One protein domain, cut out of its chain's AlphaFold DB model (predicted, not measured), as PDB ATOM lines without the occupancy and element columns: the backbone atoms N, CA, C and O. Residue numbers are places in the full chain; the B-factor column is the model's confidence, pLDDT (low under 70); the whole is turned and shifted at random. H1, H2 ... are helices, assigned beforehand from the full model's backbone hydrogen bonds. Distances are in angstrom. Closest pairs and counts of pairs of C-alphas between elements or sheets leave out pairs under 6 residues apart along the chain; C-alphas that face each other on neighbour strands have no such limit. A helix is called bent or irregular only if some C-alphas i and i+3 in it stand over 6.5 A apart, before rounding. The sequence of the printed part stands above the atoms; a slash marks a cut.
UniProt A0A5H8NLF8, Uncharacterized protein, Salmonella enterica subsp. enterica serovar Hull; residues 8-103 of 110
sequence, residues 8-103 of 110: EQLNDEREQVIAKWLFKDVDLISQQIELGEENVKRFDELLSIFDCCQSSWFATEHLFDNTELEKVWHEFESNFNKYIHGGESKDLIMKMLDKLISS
ATOM      1  N   GLU A   8     183.835 239.644 126.238       91.38
ATOM      2  CA  GLU A   8     184.406 238.295 126.200       91.38
ATOM      3  C   GLU A   8     184.807 237.873 127.613       91.38
ATOM      4  O   GLU A   8     184.340 236.842 128.096       91.38
ATOM      5  N   GLN A   9     185.545 238.729 128.330       90.94
ATOM      6  CA  GLN A   9     185.900 238.470 129.727       90.94
ATOM      7  C   GLN A   9     184.655 238.275 130.602       90.94
ATOM      8  O   GLN A   9     184.615 237.374 131.437       90.94
ATOM      9  N   LEU A  10     183.625 239.106 130.425       89.88
ATOM     10  CA  LEU A  10     182.395 238.992 131.205       89.88
ATOM     11  C   LEU A  10     181.648 237.680 130.912       89.88
ATOM     12  O   LEU A  10     181.048 237.099 131.819       89.88
ATOM     13  N   ASN A  11     181.668 237.210 129.661       90.69
ATOM     14  CA  ASN A  11     181.098 235.916 129.301       90.69
ATOM     15  C   ASN A  11     181.887 234.764 129.937       90.69
ATOM     16  O   ASN A  11     181.286 233.874 130.537       90.69
ATOM     17  N   ASP A  12     183.216 234.825 129.889       90.62
ATOM     18  CA  ASP A  12     184.084 233.832 130.524       90.62
ATOM     19  C   ASP A  12     183.854 233.777 132.044       90.62
ATOM     20  O   ASP A  12     183.713 232.696 132.619       90.62
ATOM     21  N   GLU A  13     183.751 234.935 132.704       89.50
ATOM     22  CA  GLU A  13     183.426 235.032 134.131       89.50
ATOM     23  C   GLU A  13     182.050 234.408 134.433       89.50
ATOM     24  O   GLU A  13     181.918 233.644 135.392       89.50
ATOM     25  N   ARG A  14     181.029 234.641 133.593       90.25
ATOM     26  CA  ARG A  14     179.708 233.996 133.735       90.25
ATOM     27  C   ARG A  14     179.790 232.476 133.630       90.25
ATOM     28  O   ARG A  14     179.208 231.778 134.462       90.25
ATOM     29  N   GLU A  15     180.494 231.956 132.630       90.00
ATOM     30  CA  GLU A  15     180.660 230.513 132.437       90.00
ATOM     31  C   GLU A  15     181.389 229.868 133.624       90.00
ATOM     32  O   GLU A  15     180.965 228.824 134.128       90.00
ATOM     33  N   GLN A  16     182.430 230.527 134.134       88.44
ATOM     34  CA  GLN A  16     183.170 230.084 135.314       88.44
ATOM     35  C   GLN A  16     182.296 230.052 136.575       88.44
ATOM     36  O   GLN A  16     182.364 229.092 137.345       88.44
ATOM     37  N   VAL A  17     181.429 231.050 136.770       88.06
ATOM     38  CA  VAL A  17     180.470 231.088 137.888       88.06
ATOM     39  C   VAL A  17     179.467 229.937 137.800       88.06
ATOM     40  O   VAL A  17     179.217 229.261 138.800       88.06
ATOM     41  N   ILE A  18     178.940 229.639 136.609       87.25
ATOM     42  CA  ILE A  18     178.055 228.479 136.387       87.25
ATOM     43  C   ILE A  18     178.795 227.169 136.701       87.25
ATOM     44  O   ILE A  18     178.242 226.256 137.321       87.25
ATOM     45  N   ALA A  19     180.067 227.089 136.311       87.50
ATOM     46  CA  ALA A  19     180.934 225.938 136.528       87.50
ATOM     47  C   ALA A  19     181.545 225.862 137.942       87.50
ATOM     48  O   ALA A  19     182.232 224.885 138.237       87.50
ATOM     49  N   LYS A  20     181.279 226.824 138.843       85.88
ATOM     50  CA  LYS A  20     181.913 226.941 140.177       85.88
ATOM     51  C   LYS A  20     181.898 225.644 140.984       85.88
ATOM     52  O   LYS A  20     182.836 225.342 141.719       85.88
ATOM     53  N   TRP A  21     180.843 224.843 140.840       84.69
ATOM     54  CA  TRP A  21     180.702 223.568 141.541       84.69
ATOM     55  C   TRP A  21     181.789 222.535 141.196       84.69
ATOM     56  O   TRP A  21     182.060 221.679 142.037       84.69
ATOM     57  N   LEU A  22     182.421 222.625 140.019       84.62
ATOM     58  CA  LEU A  22     183.499 221.733 139.572       84.62
ATOM     59  C   LEU A  22     184.832 221.982 140.288       84.62
ATOM     60  O   LEU A  22     185.690 221.104 140.295       84.62
ATOM     61  N   PHE A  23     185.011 223.160 140.888       81.69
ATOM     62  CA  PHE A  23     186.303 223.623 141.403       81.69
ATOM     63  C   PHE A  23     186.315 223.852 142.918       81.69
ATOM     64  O   PHE A  23     187.257 224.446 143.439       81.69
ATOM     65  N   LYS A  24     185.296 223.353 143.630       76.00
ATOM     66  CA  LYS A  24     185.096 223.576 145.075       76.00
ATOM     67  C   LYS A  24     186.279 223.177 145.959       76.00
ATOM     68  O   LYS A  24     186.432 223.755 147.025       76.00
ATOM     69  N   ASP A  25     187.097 222.224 145.516       82.50
ATOM     70  CA  ASP A  25     188.247 221.718 146.276       82.50
ATOM     71  C   ASP A  25     189.582 222.366 145.855       82.50
ATOM     72  O   ASP A  25     190.652 221.939 146.290       82.50
ATOM     73  N   VAL A  26     189.545 223.384 144.984       84.75
ATOM     74  CA  VAL A  26     190.731 224.119 144.528       84.75
ATOM     75  C   VAL A  26     190.617 225.583 144.949       84.75
ATOM     76  O   VAL A  26     190.014 226.400 144.250       84.75
ATOM     77  N   ASP A  27     191.233 225.923 146.084       80.25
ATOM     78  CA  ASP A  27     191.105 227.233 146.743       80.25
ATOM     79  C   ASP A  27     191.447 228.422 145.830       80.25
ATOM     80  O   ASP A  27     190.707 229.402 145.775       80.25
ATOM     81  N   LEU A  28     192.549 228.332 145.075       81.75
ATOM     82  CA  LEU A  28     192.997 229.414 144.189       81.75
ATOM     83  C   LEU A  28     191.976 229.699 143.075       81.75
ATOM     84  O   LEU A  28     191.699 230.855 142.763       81.75
ATOM     85  N   ILE A  29     191.411 228.639 142.489       79.50
ATOM     86  CA  ILE A  29     190.411 228.747 141.421       79.50
ATOM     87  C   ILE A  29     189.093 229.256 142.010       79.50
ATOM     88  O   ILE A  29     188.463 230.136 141.433       79.50
ATOM     89  N   SER A  30     188.709 228.780 143.195       80.44
ATOM     90  CA  SER A  30     187.501 229.240 143.886       80.44
ATOM     91  C   SER A  30     187.528 230.746 144.172       80.44
ATOM     92  O   SER A  30     186.542 231.426 143.898       80.44
ATOM     93  N   GLN A  31     188.664 231.290 144.627       81.75
ATOM     94  CA  GLN A  31     188.825 232.736 144.853       81.75
ATOM     95  C   GLN A  31     188.730 233.558 143.560       81.75
ATOM     96  O   GLN A  31     188.142 234.639 143.554       81.75
ATOM     97  N   GLN A  32     189.289 233.061 142.453       81.12
ATOM     98  CA  GLN A  32     189.178 233.728 141.151       81.12
ATOM     99  C   GLN A  32     187.728 233.754 140.654       81.12
ATOM    100  O   GLN A  32     187.256 234.795 140.200       81.12
ATOM    101  N   ILE A  33     187.006 232.642 140.810       83.19
ATOM    102  CA  ILE A  33     185.593 232.551 140.433       83.19
ATOM    103  C   ILE A  33     184.730 233.488 141.289       83.19
ATOM    104  O   ILE A  33     183.805 234.099 140.765       83.19
ATOM    105  N   GLU A  34     185.025 233.652 142.582       87.19
ATOM    106  CA  GLU A  34     184.304 234.594 143.455       87.19
ATOM    107  C   GLU A  34     184.459 236.058 143.022       87.19
ATOM    108  O   GLU A  34     183.488 236.814 143.053       87.19
ATOM    109  N   LEU A  35     185.651 236.462 142.574       84.88
ATOM    110  CA  LEU A  35     185.864 237.802 142.020       84.88
ATOM    111  C   LEU A  35     185.080 238.005 140.714       84.88
ATOM    112  O   LEU A  35     184.451 239.048 140.533       84.88
ATOM    113  N   GLY A  36     185.073 236.998 139.833       85.88
ATOM    114  CA  GLY A  36     184.246 237.001 138.621       85.88
ATOM    115  C   GLY A  36     182.748 237.065 138.939       85.88
ATOM    116  O   GLY A  36     182.009 237.823 138.317       85.88
ATOM    117  N   GLU A  37     182.294 236.357 139.975       90.00
ATOM    118  CA  GLU A  37     180.905 236.391 140.451       90.00
ATOM    119  C   GLU A  37     180.473 237.803 140.868       90.00
ATOM    120  O   GLU A  37     179.387 238.260 140.499       90.00
ATOM    121  N   GLU A  38     181.328 238.526 141.593       89.25
ATOM    122  CA  GLU A  38     181.048 239.907 141.992       89.25
ATOM    123  C   GLU A  38     180.960 240.850 140.780       89.25
ATOM    124  O   GLU A  38     180.085 241.722 140.733       89.25
ATOM    125  N   ASN A  39     181.832 240.671 139.784       88.31
ATOM    126  CA  ASN A  39     181.807 241.449 138.545       88.31
ATOM    127  C   ASN A  39     180.526 241.205 137.738       88.31
ATOM    128  O   ASN A  39     179.849 242.170 137.369       88.31
ATOM    129  N   VAL A  40     180.162 239.938 137.526       90.19
ATOM    130  CA  VAL A  40     178.926 239.542 136.835       90.19
ATOM    131  C   VAL A  40     177.710 240.129 137.540       90.19
ATOM    132  O   VAL A  40     176.886 240.780 136.899       90.19
ATOM    133  N   LYS A  41     177.640 239.997 138.870       92.56
ATOM    134  CA  LYS A  41     176.533 240.535 139.665       92.56
ATOM    135  C   LYS A  41     176.400 242.052 139.523       92.56
ATOM    136  O   LYS A  41     175.300 242.552 139.315       92.56
ATOM    137  N   ARG A  42     177.508 242.794 139.600       90.62
ATOM    138  CA  ARG A  42     177.503 244.257 139.411       90.62
ATOM    139  C   ARG A  42     177.046 244.666 138.014       90.62
ATOM    140  O   ARG A  42     176.449 245.730 137.856       90.62
ATOM    141  N   PHE A  43     177.363 243.864 137.002       91.88
ATOM    142  CA  PHE A  43     176.902 244.108 135.642       91.88
ATOM    143  C   PHE A  43     175.402 243.820 135.490       91.88
ATOM    144  O   PHE A  43     174.690 244.638 134.916       91.88
ATOM    145  N   ASP A  44     174.896 242.730 136.070       92.94
ATOM    146  CA  ASP A  44     173.455 242.448 136.092       92.94
ATOM    147  C   ASP A  44     172.669 243.533 136.844       92.94
ATOM    148  O   ASP A  44     171.612 243.970 136.390       92.94
ATOM    149  N   GLU A  45     173.207 244.031 137.961       94.31
ATOM    150  CA  GLU A  45     172.633 245.166 138.692       94.31
ATOM    151  C   GLU A  45     172.576 246.433 137.825       94.31
ATOM    152  O   GLU A  45     171.571 247.143 137.841       94.31
ATOM    153  N   LEU A  46     173.619 246.707 137.030       92.81
ATOM    154  CA  LEU A  46     173.617 247.830 136.092       92.81
ATOM    155  C   LEU A  46     172.494 247.704 135.058       92.81
ATOM    156  O   LEU A  46     171.769 248.675 134.831       92.81
ATOM    157  N   LEU A  47     172.362 246.531 134.434       94.19
ATOM    158  CA  LEU A  47     171.323 246.276 133.435       94.19
ATOM    159  C   LEU A  47     169.931 246.418 134.046       94.19
ATOM    160  O   LEU A  47     169.093 247.129 133.502       94.19
ATOM    161  N   SER A  48     169.716 245.847 135.233       95.75
ATOM    162  CA  SER A  48     168.441 245.962 135.939       95.75
ATOM    163  C   SER A  48     168.072 247.414 136.254       95.75
ATOM    164  O   SER A  48     166.902 247.781 136.149       95.75
ATOM    165  N   ILE A  49     169.040 248.254 136.639       94.00
ATOM    166  CA  ILE A  49     168.795 249.684 136.875       94.00
ATOM    167  C   ILE A  49     168.428 250.383 135.563       94.00
ATOM    168  O   ILE A  49     167.506 251.201 135.543       94.00
ATOM    169  N   PHE A  50     169.127 250.067 134.474       93.88
ATOM    170  CA  PHE A  50     168.841 250.653 133.170       93.88
ATOM    171  C   PHE A  50     167.443 250.273 132.660       93.88
ATOM    172  O   PHE A  50     166.704 251.159 132.234       93.88
ATOM    173  N   ASP A  51     167.025 249.015 132.818       94.88
ATOM    174  CA  ASP A  51     165.671 248.553 132.479       94.88
ATOM    175  C   ASP A  51     164.590 249.313 133.268       94.88
ATOM    176  O   ASP A  51     163.544 249.696 132.728       94.88
ATOM    177  N   CYS A  52     164.841 249.594 134.554       94.50
ATOM    178  CA  CYS A  52     163.956 250.431 135.367       94.50
ATOM    179  C   CYS A  52     163.871 251.872 134.839       94.50
ATOM    180  O   CYS A  52     162.779 252.454 134.797       94.50
ATOM    181  N   CYS A  53     164.999 252.453 134.422       92.06
ATOM    182  CA  CYS A  53     165.029 253.781 133.811       92.06
ATOM    183  C   CYS A  53     164.263 253.797 132.480       92.06
ATOM    184  O   CYS A  53     163.445 254.689 132.272       92.06
ATOM    185  N   GLN A  54     164.457 252.793 131.624       92.69
ATOM    186  CA  GLN A  54     163.764 252.670 130.340       92.69
ATOM    187  C   GLN A  54     162.251 252.504 130.524       92.69
ATOM    188  O   GLN A  54     161.466 253.161 129.846       92.69
ATOM    189  N   SER A  55     161.830 251.704 131.505       94.00
ATOM    190  CA  SER A  55     160.413 251.554 131.860       94.00
ATOM    191  C   SER A  55     159.795 252.878 132.327       94.00
ATOM    192  O   SER A  55     158.663 253.206 131.971       94.00
ATOM    193  N   SER A  56     160.548 253.660 133.106       91.88
ATOM    194  CA  SER A  56     160.116 254.981 133.582       91.88
ATOM    195  C   SER A  56     160.048 256.003 132.445       91.88
ATOM    196  O   SER A  56     159.113 256.802 132.390       91.88
ATOM    197  N   TRP A  57     161.009 255.953 131.518       91.69
ATOM    198  CA  TRP A  57     160.988 256.751 130.296       91.69
ATOM    199  C   TRP A  57     159.753 256.423 129.462       91.69
ATOM    200  O   TRP A  57     158.961 257.316 129.200       91.69
ATOM    201  N   PHE A  58     159.519 255.151 129.141       92.19
ATOM    202  CA  PHE A  58     158.373 254.721 128.335       92.19
ATOM    203  C   PHE A  58     157.029 255.170 128.930       92.19
ATOM    204  O   PHE A  58     156.144 255.635 128.221       92.19
ATOM    205  N   ALA A  59     156.882 255.116 130.257       92.50
ATOM    206  CA  ALA A  59     155.675 255.599 130.930       92.50
ATOM    207  C   ALA A  59     155.455 257.122 130.805       92.50
ATOM    208  O   ALA A  59     154.347 257.602 131.049       92.50
ATOM    209  N   THR A  60     156.499 257.885 130.472       89.62
ATOM    210  CA  THR A  60     156.497 259.354 130.452       89.62
ATOM    211  C   THR A  60     156.881 259.964 129.101       89.62
ATOM    212  O   THR A  60     156.807 261.183 128.970       89.62
ATOM    213  N   GLU A  61     157.225 259.155 128.092       87.75
ATOM    214  CA  GLU A  61     157.861 259.599 126.842       87.75
ATOM    215  C   GLU A  61     157.047 260.671 126.111       87.75
ATOM    216  O   GLU A  61     157.582 261.719 125.759       87.75
ATOM    217  N   HIS A  62     155.725 260.488 126.041       89.81
ATOM    218  CA  HIS A  62     154.805 261.415 125.380       89.81
ATOM    219  C   HIS A  62     154.760 262.821 125.995       89.81
ATOM    220  O   HIS A  62     154.290 263.763 125.358       89.81
ATOM    221  N   LEU A  63     155.238 263.003 127.231       87.88
ATOM    222  CA  LEU A  63     155.375 264.335 127.835       87.88
ATOM    223  C   LEU A  63     156.524 265.139 127.211       87.88
ATOM    224  O   LEU A  63     156.594 266.355 127.404       87.88
ATOM    225  N   PHE A  64     157.419 264.465 126.492       87.31
ATOM    226  CA  PHE A  64     158.669 265.000 125.974       87.31
ATOM    227  C   PHE A  64     158.777 264.906 124.446       87.31
ATOM    228  O   PHE A  64     159.841 265.221 123.910       87.31
ATOM    229  N   ASP A  65     157.697 264.556 123.745       88.00
ATOM    230  CA  ASP A  65     157.673 264.464 122.282       88.00
ATOM    231  C   ASP A  65     158.171 265.762 121.619       88.00
ATOM    232  O   ASP A  65     157.701 266.869 121.899       88.00
ATOM    233  N   ASN A  66     159.099 265.618 120.675       87.19
ATOM    234  CA  ASN A  66     159.784 266.682 119.937       87.19
ATOM    235  C   ASN A  66     160.632 267.632 120.801       87.19
ATOM    236  O   ASN A  66     161.044 268.698 120.324       87.19
ATOM    237  N   THR A  67     160.912 267.279 122.054       87.69
ATOM    238  CA  THR A  67     161.785 268.080 122.921       87.69
ATOM    239  C   THR A  67     163.256 267.717 122.726       87.69
ATOM    240  O   THR A  67     163.618 266.684 122.167       87.69
ATOM    241  N   GLU A  68     164.150 268.577 123.214       86.62
ATOM    242  CA  GLU A  68     165.575 268.244 123.266       86.62
ATOM    243  C   GLU A  68     165.853 267.074 124.224       86.62
ATOM    244  O   GLU A  68     166.802 266.325 124.013       86.62
ATOM    245  N   LEU A  69     165.008 266.871 125.244       87.56
ATOM    246  CA  LEU A  69     165.178 265.777 126.196       87.56
ATOM    247  C   LEU A  69     165.013 264.411 125.531       87.56
ATOM    248  O   LEU A  69     165.839 263.538 125.769       87.56
ATOM    249  N   GLU A  70     163.996 264.246 124.684       90.06
ATOM    250  CA  GLU A  70     163.782 263.019 123.904       90.06
ATOM    251  C   GLU A  70     165.034 262.654 123.096       90.06
ATOM    252  O   GLU A  70     165.528 261.529 123.156       90.06
ATOM    253  N   LYS A  71     165.625 263.638 122.410       90.25
ATOM    254  CA  LYS A  71     166.849 263.428 121.627       90.25
ATOM    255  C   LYS A  71     168.026 263.016 122.501       90.25
ATOM    256  O   LYS A  71     168.724 262.063 122.165       90.25
ATOM    257  N   VAL A  72     168.252 263.723 123.612       89.88
ATOM    258  CA  VAL A  72     169.361 263.424 124.532       89.88
ATOM    259  C   VAL A  72     169.171 262.053 125.186       89.88
ATOM    260  O   VAL A  72     170.150 261.330 125.358       89.88
ATOM    261  N   TRP A  73     167.934 261.670 125.510       92.06
ATOM    262  CA  TRP A  73     167.618 260.347 126.038       92.06
ATOM    263  C   TRP A  73     167.947 259.239 125.032       92.06
ATOM    264  O   TRP A  73     168.697 258.325 125.367       92.06
ATOM    265  N   HIS A  74     167.474 259.336 123.787       92.94
ATOM    266  CA  HIS A  74     167.781 258.333 122.761       92.94
ATOM    267  C   HIS A  74     169.275 258.258 122.431       92.94
ATOM    268  O   HIS A  74     169.816 257.176 122.191       92.94
ATOM    269  N   GLU A  75     169.968 259.398 122.443       93.75
ATOM    270  CA  GLU A  75     171.422 259.425 122.302       93.75
ATOM    271  C   GLU A  75     172.089 258.673 123.464       93.75
ATOM    272  O   GLU A  75     172.997 257.869 123.242       93.75
ATOM    273  N   PHE A  76     171.639 258.903 124.701       94.19
ATOM    274  CA  PHE A  76     172.147 258.219 125.889       94.19
ATOM    275  C   PHE A  76     171.894 256.711 125.830       94.19
ATOM    276  O   PHE A  76     172.833 255.944 126.014       94.19
ATOM    277  N   GLU A  77     170.675 256.279 125.508       94.44
ATOM    278  CA  GLU A  77     170.304 254.867 125.361       94.44
ATOM    279  C   GLU A  77     171.156 254.162 124.295       94.44
ATOM    280  O   GLU A  77     171.691 253.078 124.530       94.44
ATOM    281  N   SER A  78     171.361 254.803 123.141       95.00
ATOM    282  CA  SER A  78     172.216 254.276 122.071       95.00
ATOM    283  C   SER A  78     173.670 254.103 122.524       95.00
ATOM    284  O   SER A  78     174.275 253.050 122.307       95.00
ATOM    285  N   ASN A  79     174.243 255.106 123.196       94.94
ATOM    286  CA  ASN A  79     175.622 255.024 123.682       94.94
ATOM    287  C   ASN A  79     175.769 254.057 124.860       94.94
ATOM    288  O   ASN A  79     176.765 253.341 124.927       94.94
ATOM    289  N   PHE A  80     174.775 253.974 125.745       94.56
ATOM    290  CA  PHE A  80     174.741 252.985 126.816       94.56
ATOM    291  C   PHE A  80     174.753 251.564 126.248       94.56
ATOM    292  O   PHE A  80     175.572 250.747 126.667       94.56
ATOM    293  N   ASN A  81     173.935 251.301 125.222       94.25
ATOM    294  CA  ASN A  81     173.943 250.030 124.504       94.25
ATOM    295  C   ASN A  81     175.319 249.715 123.911       94.25
ATOM    296  O   ASN A  81     175.800 248.594 124.042       94.25
ATOM    297  N   LYS A  82     176.012 250.683 123.309       94.50
ATOM    298  CA  LYS A  82     177.386 250.442 122.841       94.50
ATOM    299  C   LYS A  82     178.354 250.175 123.993       94.50
ATOM    300  O   LYS A  82     179.192 249.290 123.870       94.50
ATOM    301  N   TYR A  83     178.239 250.899 125.107       93.88
ATOM    302  CA  TYR A  83     179.097 250.728 126.280       93.88
ATOM    303  C   TYR A  83     178.987 249.318 126.868       93.88
ATOM    304  O   TYR A  83     180.017 248.689 127.103       93.88
ATOM    305  N   ILE A  84     177.770 248.782 127.034       93.19
ATOM    306  CA  ILE A  84     177.579 247.418 127.560       93.19
ATOM    307  C   ILE A  84     178.105 246.324 126.618       93.19
ATOM    308  O   ILE A  84     178.410 245.228 127.074       93.19
ATOM    309  N   HIS A  85     178.277 246.642 125.332       92.81
ATOM    310  CA  HIS A  85     178.912 245.778 124.332       92.81
ATOM    311  C   HIS A  85     180.394 246.134 124.088       92.81
ATOM    312  O   HIS A  85     180.974 245.700 123.096       92.81
ATOM    313  N   GLY A  86     181.013 246.945 124.955       90.38
ATOM    314  CA  GLY A  86     182.436 247.304 124.881       90.38
ATOM    315  C   GLY A  86     182.813 248.332 123.806       90.38
ATOM    316  O   GLY A  86     183.988 248.641 123.628       90.38
ATOM    317  N   GLY A  87     181.835 248.895 123.094       90.81
ATOM    318  CA  GLY A  87     182.046 249.845 121.997       90.81
ATOM    319  C   GLY A  87     182.204 251.309 122.419       90.81
ATOM    320  O   GLY A  87     182.565 252.134 121.588       90.81
ATOM    321  N   GLU A  88     181.934 251.645 123.681       91.56
ATOM    322  CA  GLU A  88     182.068 253.006 124.219       91.56
ATOM    323  C   GLU A  88     182.756 252.998 125.591       91.56
ATOM    324  O   GLU A  88     182.994 251.948 126.192       91.56
ATOM    325  N   SER A  89     183.100 254.187 126.090       92.31
ATOM    326  CA  SER A  89     183.693 254.366 127.422       92.31
ATOM    327  C   SER A  89     182.664 254.815 128.454       92.31
ATOM    328  O   SER A  89     181.750 255.589 128.161       92.31
ATOM    329  N   LYS A  90     182.887 254.426 129.707       91.88
ATOM    330  CA  LYS A  90     182.133 254.913 130.864       91.88
ATOM    331  C   LYS A  90     182.141 256.443 130.954       91.88
ATOM    332  O   LYS A  90     181.132 257.034 131.324       91.88
ATOM    333  N   ASP A  91     183.256 257.090 130.619       93.50
ATOM    334  CA  ASP A  91     183.394 258.547 130.721       93.50
ATOM    335  C   ASP A  91     182.425 259.288 129.795       93.50
ATOM    336  O   ASP A  91     181.906 260.344 130.166       93.50
ATOM    337  N   LEU A  92     182.153 258.736 128.609       92.31
ATOM    338  CA  LEU A  92     181.128 259.273 127.717       92.31
ATOM    339  C   LEU A  92     179.744 259.168 128.368       92.31
ATOM    340  O   LEU A  92     179.035 260.169 128.455       92.31
ATOM    341  N   ILE A  93     179.399 257.986 128.886       92.88
ATOM    342  CA  ILE A  93     178.106 257.734 129.538       92.88
ATOM    343  C   ILE A  93     177.893 258.677 130.724       92.88
ATOM    344  O   ILE A  93     176.833 259.287 130.837       92.88
ATOM    345  N   MET A  94     178.910 258.861 131.571       92.19
ATOM    346  CA  MET A  94     178.837 259.764 132.722       92.19
ATOM    347  C   MET A  94     178.604 261.217 132.298       92.19
ATOM    348  O   MET A  94     177.731 261.876 132.851       92.19
ATOM    349  N   LYS A  95     179.308 261.706 131.269       92.19
ATOM    350  CA  LYS A  95     179.094 263.069 130.746       92.19
ATOM    351  C   LYS A  95     177.679 263.273 130.204       92.19
ATOM    352  O   LYS A  95     177.100 264.344 130.376       92.19
ATOM    353  N   MET A  96     177.126 262.266 129.532       90.88
ATOM    354  CA  MET A  96     175.757 262.322 129.017       90.88
ATOM    355  C   MET A  96     174.726 262.283 130.147       90.88
ATOM    356  O   MET A  96     173.753 263.035 130.113       90.88
ATOM    357  N   LEU A  97     174.972 261.475 131.180       88.94
ATOM    358  CA  LEU A  97     174.150 261.435 132.387       88.94
ATOM    359  C   LEU A  97     174.154 262.792 133.109       88.94
ATOM    360  O   LEU A  97     173.096 263.307 133.462       88.94
ATOM    361  N   ASP A  98     175.323 263.418 133.257       88.88
ATOM    362  CA  ASP A  98     175.452 264.752 133.851       88.88
ATOM    363  C   ASP A  98     174.662 265.800 133.049       88.88
ATOM    364  O   ASP A  98     174.008 266.677 133.622       88.88
ATOM    365  N   LYS A  99     174.656 265.694 131.713       85.94
ATOM    366  CA  LYS A  99     173.841 266.548 130.832       85.94
ATOM    367  C   LYS A  99     172.338 266.323 131.050       85.94
ATOM    368  O   LYS A  99     171.587 267.295 131.117       85.94
ATOM    369  N   LEU A 100     171.897 265.073 131.196       84.38
ATOM    370  CA  LEU A 100     170.495 264.738 131.480       84.38
ATOM    371  C   LEU A 100     170.040 265.288 132.840       84.38
ATOM    372  O   LEU A 100     168.988 265.913 132.923       84.38
ATOM    373  N   ILE A 101     170.849 265.120 133.887       82.25
ATOM    374  CA  ILE A 101     170.509 265.548 135.256       82.25
ATOM    375  C   ILE A 101     170.548 267.077 135.399       82.25
ATOM    376  O   ILE A 101     169.769 267.656 136.155       82.25
ATOM    377  N   SER A 102     171.447 267.751 134.677       81.06
ATOM    378  CA  SER A 102     171.543 269.219 134.684       81.06
ATOM    379  C   SER A 102     170.483 269.913 133.824       81.06
ATOM    380  O   SER A 102     170.283 271.125 133.955       81.06
ATOM    381  N   SER A 103     169.775 269.167 132.975       75.31
ATOM    382  CA  SER A 103     168.689 269.698 132.159       75.31
ATOM    383  C   SER A 103     167.478 270.006 133.043       75.31
ATOM    384  O   SER A 103     166.888 269.131 133.670       75.31
TER     385      SER A 103
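AT A GLANCE: This is residues 8 to 103 of the 110 residues of an uncharacterized protein of Salmonella enterica subsp. enterica serovar Hull (UniProt A0A5H8NLF8). Look first for one long helix, H2, which makes the length of a loose rod; H1 folds back on its first part, and the helical hairpin of H3 and H4 turns back from its other end. The printed part has 96 residues with four named helices, H1 to H4 in chain order: all helix. The radius of gyration of the C-alphas is 18.0 A; the spans are 59 by 25 by 19 A.

HOW THE PARTS SIT: Start at H2, residues 27 to 63: with residues 29 to 40 alone it touches H1, residues 8 to 23, at a steep tilt of 51 degrees, opposite ways; the closest C-alphas, Glu 13 and Gly 36, are 5.0 A apart. H2 is close to but not clearly touching H3, residues 68 to 84; their closest C-alphas, Glu 61 and Glu 70, are 7.4 A apart. H3 touches H4, residues 90 to 102, in a hairpin at a shallow tilt of 22 degrees; the closest C-alphas, Phe 76 and Met 96, are 6.3 A apart. In H3 and H4 every O i to N i+4 pair is within hydrogen-bond range, in H1 9 of 12, in H2 31 of 33.

IN THESE COORDINATES: Find C-alpha 27 at (191.105, 227.233, 146.743); from there H2 runs 54.9 A to C-alpha 63. H1 measures 21.2 A, H3 24.4 A, and H4 18.2 A, ending at (171.543, 269.219, 134.684). H1 and H2 are irregular: C-alphas 18 and 21 are 7.6 A apart, 59 and 62 8.1 A.

THE WHOLE: The farthest C-alphas, Asp 25 and Asn 66, are 59.4 A apart. The printed part has no cut, its three links are tight, and no printed residue is under 70 in pLDDT.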